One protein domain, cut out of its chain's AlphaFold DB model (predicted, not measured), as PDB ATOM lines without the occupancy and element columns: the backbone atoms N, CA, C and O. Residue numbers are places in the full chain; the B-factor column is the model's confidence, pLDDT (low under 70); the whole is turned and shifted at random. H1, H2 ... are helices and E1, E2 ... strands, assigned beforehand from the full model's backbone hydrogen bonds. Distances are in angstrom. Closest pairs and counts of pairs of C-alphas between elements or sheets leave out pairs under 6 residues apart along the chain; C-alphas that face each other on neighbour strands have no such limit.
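AT A GLANCE: This is residues 3 to 74 of the 94 residues of an uncharacterized protein of Candidatus Poribacteria bacterium (UniProt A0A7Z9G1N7). A strongly twisted sheet of four strands is covered on one face by one long helix, H1, which crosses the strands. After E4 the long link, residues 32 to 54, loops out and returns to E4, where residues 46 to 47 pair with it, before H1 begins. The printed part has 72 residues, with named elements E1, E2, E3, E4 and H1 along the chain; the sheet's order is E1, E2, E3, E4, antiparallel, and the class is mixed. It is compact, with a radius of gyration of the C-alphas of 11.7 A, and spans 32 by 31 by 23 A.

HOW THE PARTS SIT: E1, residues 3 to 5, and E2, residues 8 to 13, form a hairpin, with N 3 and O 10 2.9 A apart. E2 and E3, residues 18 to 23, form the next, with N 11 and O 20 at 2.8 A. E3 and E4, residues 26 to 31, form the third, with N 19 and O 30 at 2.8 A. These strands make a meander, each the antiparallel neighbour of the one before. H1, residues 55 to 73, is on the sheet in two layers, at a height over the sheet of 8.6 A. It runs across the strands, at 69 degrees to E3 on the local plane; the closest C-alphas of E3 and H1, Phe 20 and Ile 65, are 7.2 A apart. In H1, 13 of 15 O i to N i+4 pairs are within hydrogen-bond range.

IN THESE COORDINATES: E1 begins at C-alpha 3 (149.687, 138.335, 175.919). E2 measures 15.9 A, E3 16.0 A and E4 17.0 A from first to last C-alpha. H1 measures 26.9 A, has a kink of 28 degrees near residue 67 and ends at C-alpha 73 (136.536, 146.185, 173.899).

THE WHOLE: The C-alphas farthest apart, Asp 52 and Ser 74, are 32.5 A apart. The printed part has no cut. The link from E4 to H1 is long; the others are tight. Confidence is low, with pLDDT under 70, at residue 42 and residues 71 to 74 of the model.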
ATOM      1  N   ILE A   3     148.922 137.867 174.762       90.44
ATOM      2  CA  ILE A   3     149.687 138.335 175.919       90.44
ATOM      3  C   ILE A   3     149.651 139.859 176.009       90.44
ATOM      4  O   ILE A   3     149.303 140.544 175.045       90.44
ATOM      5  N   GLU A   4     150.031 140.386 177.166       89.75
ATOM      6  CA  GLU A   4     150.292 141.807 177.358       89.75
ATOM      7  C   GLU A   4     151.769 141.981 177.709       89.75
ATOM      8  O   GLU A   4     152.256 141.343 178.638       89.75
ATOM      9  N   HIS A   5     152.471 142.816 176.949       84.50
ATOM     10  CA  HIS A   5     153.889 143.117 177.141       84.50
ATOM     11  C   HIS A   5     154.090 144.620 176.898       84.50
ATOM     12  O   HIS A   5     153.510 145.180 175.968       84.50
ATOM     13  N   ASN A   6     154.818 145.310 177.782       83.38
ATOM     14  CA  ASN A   6     155.049 146.765 177.716       83.38
ATOM     15  C   ASN A   6     153.782 147.623 177.494       83.38
ATOM     16  O   ASN A   6     153.789 148.621 176.776       83.38
ATOM     17  N   GLY A   7     152.662 147.226 178.113       83.19
ATOM     18  CA  GLY A   7     151.377 147.928 178.001       83.19
ATOM     19  C   GLY A   7     150.684 147.779 176.641       83.19
ATOM     20  O   GLY A   7     149.665 148.430 176.398       83.19
ATOM     21  N   LYS A   8     151.205 146.921 175.757       86.38
ATOM     22  CA  LYS A   8     150.606 146.564 174.469       86.38
ATOM     23  C   LYS A   8     150.101 145.125 174.507       86.38
ATOM     24  O   LYS A   8     150.697 144.247 175.126       86.38
ATOM     25  N   LYS A   9     148.987 144.878 173.819       90.75
ATOM     26  CA  LYS A   9     148.447 143.526 173.638       90.75
ATOM     27  C   LYS A   9     148.977 142.930 172.349       90.75
ATOM     28  O   LYS A   9     148.810 143.530 171.286       90.75
ATOM     29  N   PHE A  10     149.527 141.730 172.456       92.81
ATOM     30  CA  PHE A  10     150.058 140.977 171.334       92.81
ATOM     31  C   PHE A  10     149.251 139.706 171.108       92.81
ATOM     32  O   PHE A  10     148.904 138.993 172.048       92.81
ATOM     33  N   PHE A  11     148.972 139.404 169.847       93.25
ATOM     34  CA  PHE A  11     148.484 138.112 169.401       93.25
ATOM     35  C   PHE A  11     149.655 137.304 168.846       93.25
ATOM     36  O   PHE A  11     150.217 137.644 167.810       93.25
ATOM     37  N   ILE A  12     150.008 136.224 169.529       92.44
ATOM     38  CA  ILE A  12     151.066 135.302 169.127       92.44
ATOM     39  C   ILE A  12     150.491 134.261 168.173       92.44
ATOM     40  O   ILE A  12     149.528 133.556 168.520       92.44
ATOM     41  N   LYS A  13     151.127 134.137 167.010       91.50
ATOM     42  CA  LYS A  13     150.865 133.111 166.005       91.50
ATOM     43  C   LYS A  13     152.133 132.279 165.808       91.50
ATOM     44  O   LYS A  13     152.984 132.602 164.982       91.50
ATOM     45  N   GLU A  14     152.252 131.218 166.603       88.31
ATOM     46  CA  GLU A  14     153.453 130.370 166.680       88.31
ATOM     47  C   GLU A  14     153.821 129.735 165.335       88.31
ATOM     48  O   GLU A  14     154.996 129.640 165.010       88.31
ATOM     49  N   ASP A  15     152.834 129.384 164.503       89.94
ATOM     50  CA  ASP A  15     153.083 128.826 163.169       89.94
ATOM     51  C   ASP A  15     153.749 129.818 162.202       89.94
ATOM     52  O   ASP A  15     154.375 129.397 161.233       89.94
ATOM     53  N   MET A  16     153.649 131.123 162.477       89.31
ATOM     54  CA  MET A  16     154.370 132.163 161.741       89.31
ATOM     55  C   MET A  16     155.647 132.616 162.457       89.31
ATOM     56  O   MET A  16     156.401 133.390 161.878       89.31
ATOM     57  N   GLY A  17     155.877 132.193 163.706       91.44
ATOM     58  CA  GLY A  17     156.961 132.721 164.540       91.44
ATOM     59  C   GLY A  17     156.841 134.228 164.793       91.44
ATOM     60  O   GLY A  17     157.854 134.915 164.879       91.44
ATOM     61  N   MET A  18     155.612 134.754 164.858       92.94
ATOM     62  CA  MET A  18     155.342 136.195 164.921       92.94
ATOM     63  C   MET A  18     154.339 136.555 166.021       92.94
ATOM     64  O   MET A  18     153.383 135.822 166.301       92.94
ATOM     65  N   CYS A  19     154.522 137.746 166.579       93.81
ATOM     66  CA  CYS A  19     153.607 138.430 167.478       93.81
ATOM     67  C   CYS A  19     153.018 139.651 166.776       93.81
ATOM     68  O   CYS A  19     153.747 140.482 166.244       93.81
ATOM     69  N   PHE A  20     151.699 139.797 166.817       94.12
ATOM     70  CA  PHE A  20     150.989 140.885 166.156       94.12
ATOM     71  C   PHE A  20     150.379 141.850 167.159       94.12
ATOM     72  O   PHE A  20     149.790 141.411 168.142       94.12
ATOM     73  N   TYR A  21     150.427 143.147 166.887       93.31
ATOM     74  CA  TYR A  21     149.763 144.164 167.701       93.31
ATOM     75  C   TYR A  21     149.091 145.225 166.830       93.31
ATOM     76  O   TYR A  21     149.337 145.316 165.627       93.31
ATOM     77  N   ILE A  22     148.199 146.006 167.442       91.38
ATOM     78  CA  ILE A  22     147.493 147.104 166.775       91.38
ATOM     79  C   ILE A  22     147.966 148.419 167.365       91.38
ATOM     80  O   ILE A  22     147.869 148.626 168.574       91.38
ATOM     81  N   GLU A  23     148.393 149.331 166.504       89.19
ATOM     82  CA  GLU A  23     148.768 150.685 166.886       89.19
ATOM     83  C   GLU A  23     148.222 151.665 165.850       89.19
ATOM     84  O   GLU A  23     148.316 151.432 164.651       89.19
ATOM     85  N   ASN A  24     147.554 152.726 166.311       88.50
ATOM     86  CA  ASN A  24     146.926 153.744 165.455       88.50
ATOM     87  C   ASN A  24     145.956 153.211 164.371       88.50
ATOM     88  O   ASN A  24     145.617 153.926 163.437       88.50
ATOM     89  N   GLY A  25     145.436 151.987 164.529       85.94
ATOM     90  CA  GLY A  25     144.510 151.348 163.580       85.94
ATOM     91  C   GLY A  25     145.187 150.436 162.552       85.94
ATOM     92  O   GLY A  25     144.488 149.672 161.865       85.94
ATOM     93  N   ASP A  26     146.516 150.453 162.515       90.38
ATOM     94  CA  ASP A  26     147.356 149.576 161.712       90.38
ATOM     95  C   ASP A  26     147.767 148.333 162.493       90.38
ATOM     96  O   ASP A  26     147.627 148.260 163.716       90.38
ATOM     97  N   VAL A  27     148.203 147.314 161.754       92.25
ATOM     98  CA  VAL A  27     148.602 146.025 162.312       92.25
ATOM     99  C   VAL A  27     150.080 145.831 162.045       92.25
ATOM    100  O   VAL A  27     150.513 145.835 160.893       92.25
ATOM    101  N   PHE A  28     150.822 145.623 163.119       93.50
ATOM    102  CA  PHE A  28     152.259 145.431 163.101       93.50
ATOM    103  C   PHE A  28     152.603 144.028 163.575       93.50
ATOM    104  O   PHE A  28     151.846 143.419 164.336       93.50
ATOM    105  N   ALA A  29     153.745 143.529 163.122       93.81
ATOM    106  CA  ALA A  29     154.301 142.250 163.515       93.81
ATOM    107  C   ALA A  29     155.721 142.434 164.054       93.81
ATOM    108  O   ALA A  29     156.493 143.227 163.518       93.81
ATOM    109  N   VAL A  30     156.058 141.675 165.088       93.44
ATOM    110  CA  VAL A  30     157.423 141.485 165.585       93.44
ATOM    111  C   VAL A  30     157.698 139.986 165.682       93.44
ATOM    112  O   VAL A  30     156.761 139.218 165.917       93.44
ATOM    113  N   PRO A  31     158.944 139.535 165.498       92.69
ATOM    114  CA  PRO A  31     159.290 138.131 165.677       92.69
ATOM    115  C   PRO A  31     159.010 137.653 167.111       92.69
ATOM    116  O   PRO A  31     159.044 138.428 168.068       92.69
ATOM    117  N   LEU A  32     158.698 136.365 167.238       90.94
ATOM    118  CA  LEU A  32     158.559 135.663 168.513       90.94
ATOM    119  C   LEU A  32     159.943 135.211 169.003       90.94
ATOM    120  O   LEU A  32     160.684 134.588 168.241       90.94
ATOM    121  N   GLN A  33     160.283 135.516 170.255       88.50
ATOM    122  CA  GLN A  33     161.532 135.087 170.892       88.50
ATOM    123  C   GLN A  33     161.456 133.630 171.383       88.50
ATOM    124  O   GLN A  33     160.377 133.039 171.460       88.50
ATOM    125  N   GLU A  34     162.605 133.036 171.730       84.88
ATOM    126  CA  GLU A  34     162.678 131.650 172.233       84.88
ATOM    127  C   GLU A  34     161.935 131.456 173.566       84.88
ATOM    128  O   GLU A  34     161.414 130.375 173.840       84.88
ATOM    129  N   ASP A  35     161.861 132.505 174.384       84.19
ATOM    130  CA  ASP A  35     161.107 132.554 175.644       84.19
ATOM    131  C   ASP A  35     159.583 132.710 175.452       84.19
ATOM    132  O   ASP A  35     158.823 132.553 176.410       84.19
ATOM    133  N   GLY A  36     159.123 132.940 174.217       82.12
ATOM    134  CA  GLY A  36     157.710 133.106 173.885       82.12
ATOM    135  C   GLY A  36     157.188 134.542 173.998       82.12
ATOM    136  O   GLY A  36     155.977 134.751 173.868       82.12
ATOM    137  N   GLU A  37     158.057 135.530 174.213       86.75
ATOM    138  CA  GLU A  37     157.707 136.949 174.242       86.75
ATOM    139  C   GLU A  37     157.921 137.633 172.873       86.75
ATOM    140  O   GLU A  37     158.681 137.153 172.023       86.75
ATOM    141  N   PRO A  38     157.223 138.752 172.596       86.75
ATOM    142  CA  PRO A  38     157.514 139.606 171.451       86.75
ATOM    143  C   PRO A  38     158.936 140.156 171.541       86.75
ATOM    144  O   PRO A  38     159.440 140.427 172.625       86.75
ATOM    145  N   HIS A  39     159.582 140.335 170.393       84.75
ATOM    146  CA  HIS A  39     160.881 140.996 170.327       84.75
ATOM    147  C   HIS A  39     160.722 142.512 170.547       84.75
ATOM    148  O   HIS A  39     159.979 143.165 169.812       84.75
ATOM    149  N   ASP A  40     161.439 143.063 171.531       75.06
ATOM    150  CA  ASP A  40     161.297 144.462 171.988       75.06
ATOM    151  C   ASP A  40     162.385 145.427 171.475       75.06
ATOM    152  O   ASP A  40     162.489 146.567 171.927       75.06
ATOM    153  N   ASP A  41     163.196 145.000 170.504       76.75
ATOM    154  CA  ASP A  41     164.258 145.835 169.937       76.75
ATOM    155  C   ASP A  41     163.705 146.853 168.927       76.75
ATOM    156  O   ASP A  41     162.883 146.543 168.060       76.75
ATOM    157  N   GLU A  42     164.202 148.088 168.987       66.38
ATOM    158  CA  GLU A  42     163.860 149.111 167.999       66.38
ATOM    159  C   GLU A  42     164.348 148.690 166.601       66.38
ATOM    160  O   GLU A  42     165.543 148.534 166.356       66.38
ATOM    161  N   GLY A  43     163.410 148.524 165.662       71.69
ATOM    162  CA  GLY A  43     163.701 148.213 164.255       71.69
ATOM    163  C   GLY A  43     163.320 146.806 163.788       71.69
ATOM    164  O   GLY A  43     163.420 146.535 162.595       71.69
ATOM    165  N   VAL A  44     162.827 145.932 164.672       81.56
ATOM    166  CA  VAL A  44     162.330 144.586 164.292       81.56
ATOM    167  C   VAL A  44     160.821 144.546 164.014       81.56
ATOM    168  O   VAL A  44     160.249 143.484 163.779       81.56
ATOM    169  N   THR A  45     160.165 145.709 164.055       88.75
ATOM    170  CA  THR A  45     158.742 145.857 163.742       88.75
ATOM    171  C   THR A  45     158.533 145.967 162.237       88.75
ATOM    172  O   THR A  45     159.082 146.859 161.593       88.75
ATOM    173  N   THR A  46     157.645 145.133 161.707       91.44
ATOM    174  CA  THR A  46     157.234 145.139 160.300       91.44
ATOM    175  C   THR A  46     155.749 145.472 160.203       91.44
ATOM    176  O   THR A  46     154.935 144.924 160.953       91.44
ATOM    177  N   ASN A  47     155.358 146.358 159.283       91.81
ATOM    178  CA  ASN A  47     153.941 146.545 158.976       91.81
ATOM    179  C   ASN A  47     153.433 145.305 158.228       91.81
ATOM    180  O   ASN A  47     154.079 144.819 157.306       91.81
ATOM    181  N   VAL A  48     152.267 144.781 158.606       92.50
ATOM    182  CA  VAL A  48     151.677 143.612 157.937       92.50
ATOM    183  C   VAL A  48     151.392 143.865 156.447       92.50
ATOM    184  O   VAL A  48     151.342 142.910 155.679       92.50
ATOM    185  N   ASP A  49     151.246 145.123 156.015       91.31
ATOM    186  CA  ASP A  49     151.168 145.461 154.582       91.31
ATOM    187  C   ASP A  49     152.443 145.121 153.794       91.31
ATOM    188  O   ASP A  49     152.357 144.899 152.590       91.31
ATOM    189  N   ASP A  50     153.600 145.064 154.460       92.44
ATOM    190  CA  ASP A  50     154.906 144.800 153.841       92.44
ATOM    191  C   ASP A  50     155.234 143.298 153.763       92.44
ATOM    192  O   ASP A  50     156.336 142.910 153.372       92.44
ATOM    193  N   PHE A  51     154.306 142.423 154.162       91.25
ATOM    194  CA  PHE A  51     154.507 140.979 154.082       91.25
ATOM    195  C   PHE A  51     154.483 140.514 152.621       91.25
ATOM    196  O   PHE A  51     153.688 141.001 151.818       91.25
ATOM    197  N   ASP A  52     155.293 139.500 152.296       92.44
ATOM    198  CA  ASP A  52     155.293 138.825 150.987       92.44
ATOM    199  C   ASP A  52     154.067 137.896 150.854       92.44
ATOM    200  O   ASP A  52     154.156 136.673 150.776       92.44
ATOM    201  N   LEU A  53     152.878 138.491 150.943       91.00
ATOM    202  CA  LEU A  53     151.573 137.843 150.888       91.00
ATOM    203  C   LEU A  53     150.682 138.563 149.874       91.00
ATOM    204  O   LEU A  53     150.885 139.729 149.528       91.00
ATOM    205  N   SER A  54     149.645 137.873 149.400       95.19
ATOM    206  CA  SER A  54     148.641 138.516 148.555       95.19
ATOM    207  C   SER A  54     147.866 139.577 149.347       95.19
ATOM    208  O   SER A  54     147.662 139.447 150.554       95.19
ATOM    209  N   GLN A  55     147.360 140.610 148.668       92.62
ATOM    210  CA  GLN A  55     146.527 141.640 149.309       92.62
ATOM    211  C   GLN A  55     145.252 141.054 149.943       92.62
ATOM    212  O   GLN A  55     144.764 141.564 150.952       92.62
ATOM    213  N   GLU A  56     144.730 139.956 149.388       94.62
ATOM    214  CA  GLU A  56     143.608 139.223 149.977       94.62
ATOM    215  C   GLU A  56     144.003 138.583 151.317       94.62
ATOM    216  O   GLU A  56     143.275 138.713 152.305       94.62
ATOM    217  N   ASP A  57     145.167 137.935 151.379       94.38
ATOM    218  CA  ASP A  57     145.655 137.284 152.597       94.38
ATOM    219  C   ASP A  57     146.076 138.299 153.661       94.38
ATOM    220  O   ASP A  57     145.747 138.116 154.833       94.38
ATOM    221  N   ILE A  58     146.697 139.414 153.260       93.56
ATOM    222  CA  ILE A  58     146.969 140.562 154.137       93.56
ATOM    223  C   ILE A  58     145.656 141.080 154.736       93.56
ATOM    224  O   ILE A  58     145.556 141.276 155.951       93.56
ATOM    225  N   GLY A  59     144.615 141.240 153.914       93.94
ATOM    226  CA  GLY A  59     143.288 141.658 154.365       93.94
ATOM    227  C   GLY A  59     142.682 140.700 155.395       93.94
ATOM    228  O   GLY A  59     142.217 141.140 156.452       93.94
ATOM    229  N   LYS A  60     142.735 139.389 155.132       94.50
ATOM    230  CA  LYS A  60     142.262 138.349 156.065       94.50
ATOM    231  C   LYS A  60     143.056 138.353 157.371       94.50
ATOM    232  O   LYS A  60     142.453 138.303 158.442       94.50
ATOM    233  N   LEU A  61     144.383 138.457 157.295       92.88
ATOM    234  CA  LEU A  61     145.278 138.483 158.451       92.88
ATOM    235  C   LEU A  61     144.985 139.694 159.340       92.88
ATOM    236  O   LEU A  61     144.735 139.543 160.538       92.88
ATOM    237  N   LYS A  62     144.914 140.890 158.746       92.88
ATOM    238  CA  LYS A  62     144.558 142.122 159.459       92.88
ATOM    239  C   LYS A  62     143.172 142.042 160.084       92.88
ATOM    240  O   LYS A  62     143.007 142.444 161.235       92.88
ATOM    241  N   HIS A  63     142.181 141.532 159.354       92.31
ATOM    242  CA  HIS A  63     140.826 141.369 159.873       92.31
ATOM    243  C   HIS A  63     140.803 140.423 161.077       92.31
ATOM    244  O   HIS A  63     140.276 140.782 162.126       92.31
ATOM    245  N   MET A  64     141.438 139.256 160.960       92.88
ATOM    246  CA  MET A  64     141.558 138.286 162.046       92.88
ATOM    247  C   MET A  64     142.218 138.906 163.285       92.88
ATOM    248  O   MET A  64     141.666 138.810 164.378       92.88
ATOM    249  N   ILE A  65     143.354 139.595 163.131       92.00
ATOM    250  CA  ILE A  65     144.061 140.235 164.254       92.00
ATOM    251  C   ILE A  65     143.191 141.321 164.900       92.00
ATOM    252  O   ILE A  65     143.085 141.377 166.125       92.00
ATOM    253  N   LYS A  66     142.505 142.142 164.092       90.94
ATOM    254  CA  LYS A  66     141.556 143.158 164.576       90.94
ATOM    255  C   LYS A  66     140.389 142.547 165.339       90.94
ATOM    256  O   LYS A  66     139.998 143.101 166.360       90.94
ATOM    257  N   VAL A  67     139.860 141.407 164.901       90.19
ATOM    258  CA  VAL A  67     138.816 140.688 165.640       90.19
ATOM    259  C   VAL A  67     139.373 140.168 166.963       90.19
ATOM    260  O   VAL A  67     138.775 140.416 168.002       90.19
ATOM    261  N   ILE A  68     140.534 139.517 166.966       89.69
ATOM    262  CA  ILE A  68     141.109 138.906 168.174       89.69
ATOM    263  C   ILE A  68     141.473 139.969 169.222       89.69
ATOM    264  O   ILE A  68     141.055 139.878 170.376       89.69
ATOM    265  N   LEU A  69     142.216 141.003 168.824       87.56
ATOM    266  CA  LEU A  69     142.692 142.047 169.736       87.56
ATOM    267  C   LEU A  69     141.629 143.123 170.010       87.56
ATOM    268  O   LEU A  69     141.587 143.688 171.104       87.56
ATOM    269  N   GLY A  70     140.738 143.392 169.051       76.69
ATOM    270  CA  GLY A  70     139.655 144.369 169.182       76.69
ATOM    271  C   GLY A  70     138.431 143.859 169.948       76.69
ATOM    272  O   GLY A  70     137.757 144.658 170.601       76.69
ATOM    273  N   SER A  71     138.165 142.546 169.966       62.94
ATOM    274  CA  SER A  71     137.026 141.976 170.713       62.94
ATOM    275  C   SER A  71     137.142 142.145 172.232       62.94
ATOM    276  O   SER A  71     136.136 142.082 172.936       62.94
ATOM    277  N   HIS A  72     138.326 142.479 172.757       50.66
ATOM    278  CA  HIS A  72     138.490 142.840 174.167       50.66
ATOM    279  C   HIS A  72     137.922 144.222 174.546       50.66
ATOM    280  O   HIS A  72     137.984 144.591 175.718       50.66
ATOM    281  N   LYS A  73     137.338 144.981 173.603       43.44
ATOM    282  CA  LYS A  73     136.536 146.185 173.899       43.44
ATOM    283  C   LYS A  73     135.031 145.921 174.047       43.44
ATOM    284  O   LYS A  73     134.293 146.859 174.328       43.44
ATOM    285  N   SER A  74     134.556 144.677 173.939       44.41
ATOM    286  CA  SER A  74     133.131 144.359 174.126       44.41
ATOM    287  C   SER A  74     132.794 143.877 175.546       44.41
ATOM    288  O   SER A  74     132.204 142.820 175.748       44.41
TER     289      SER A  74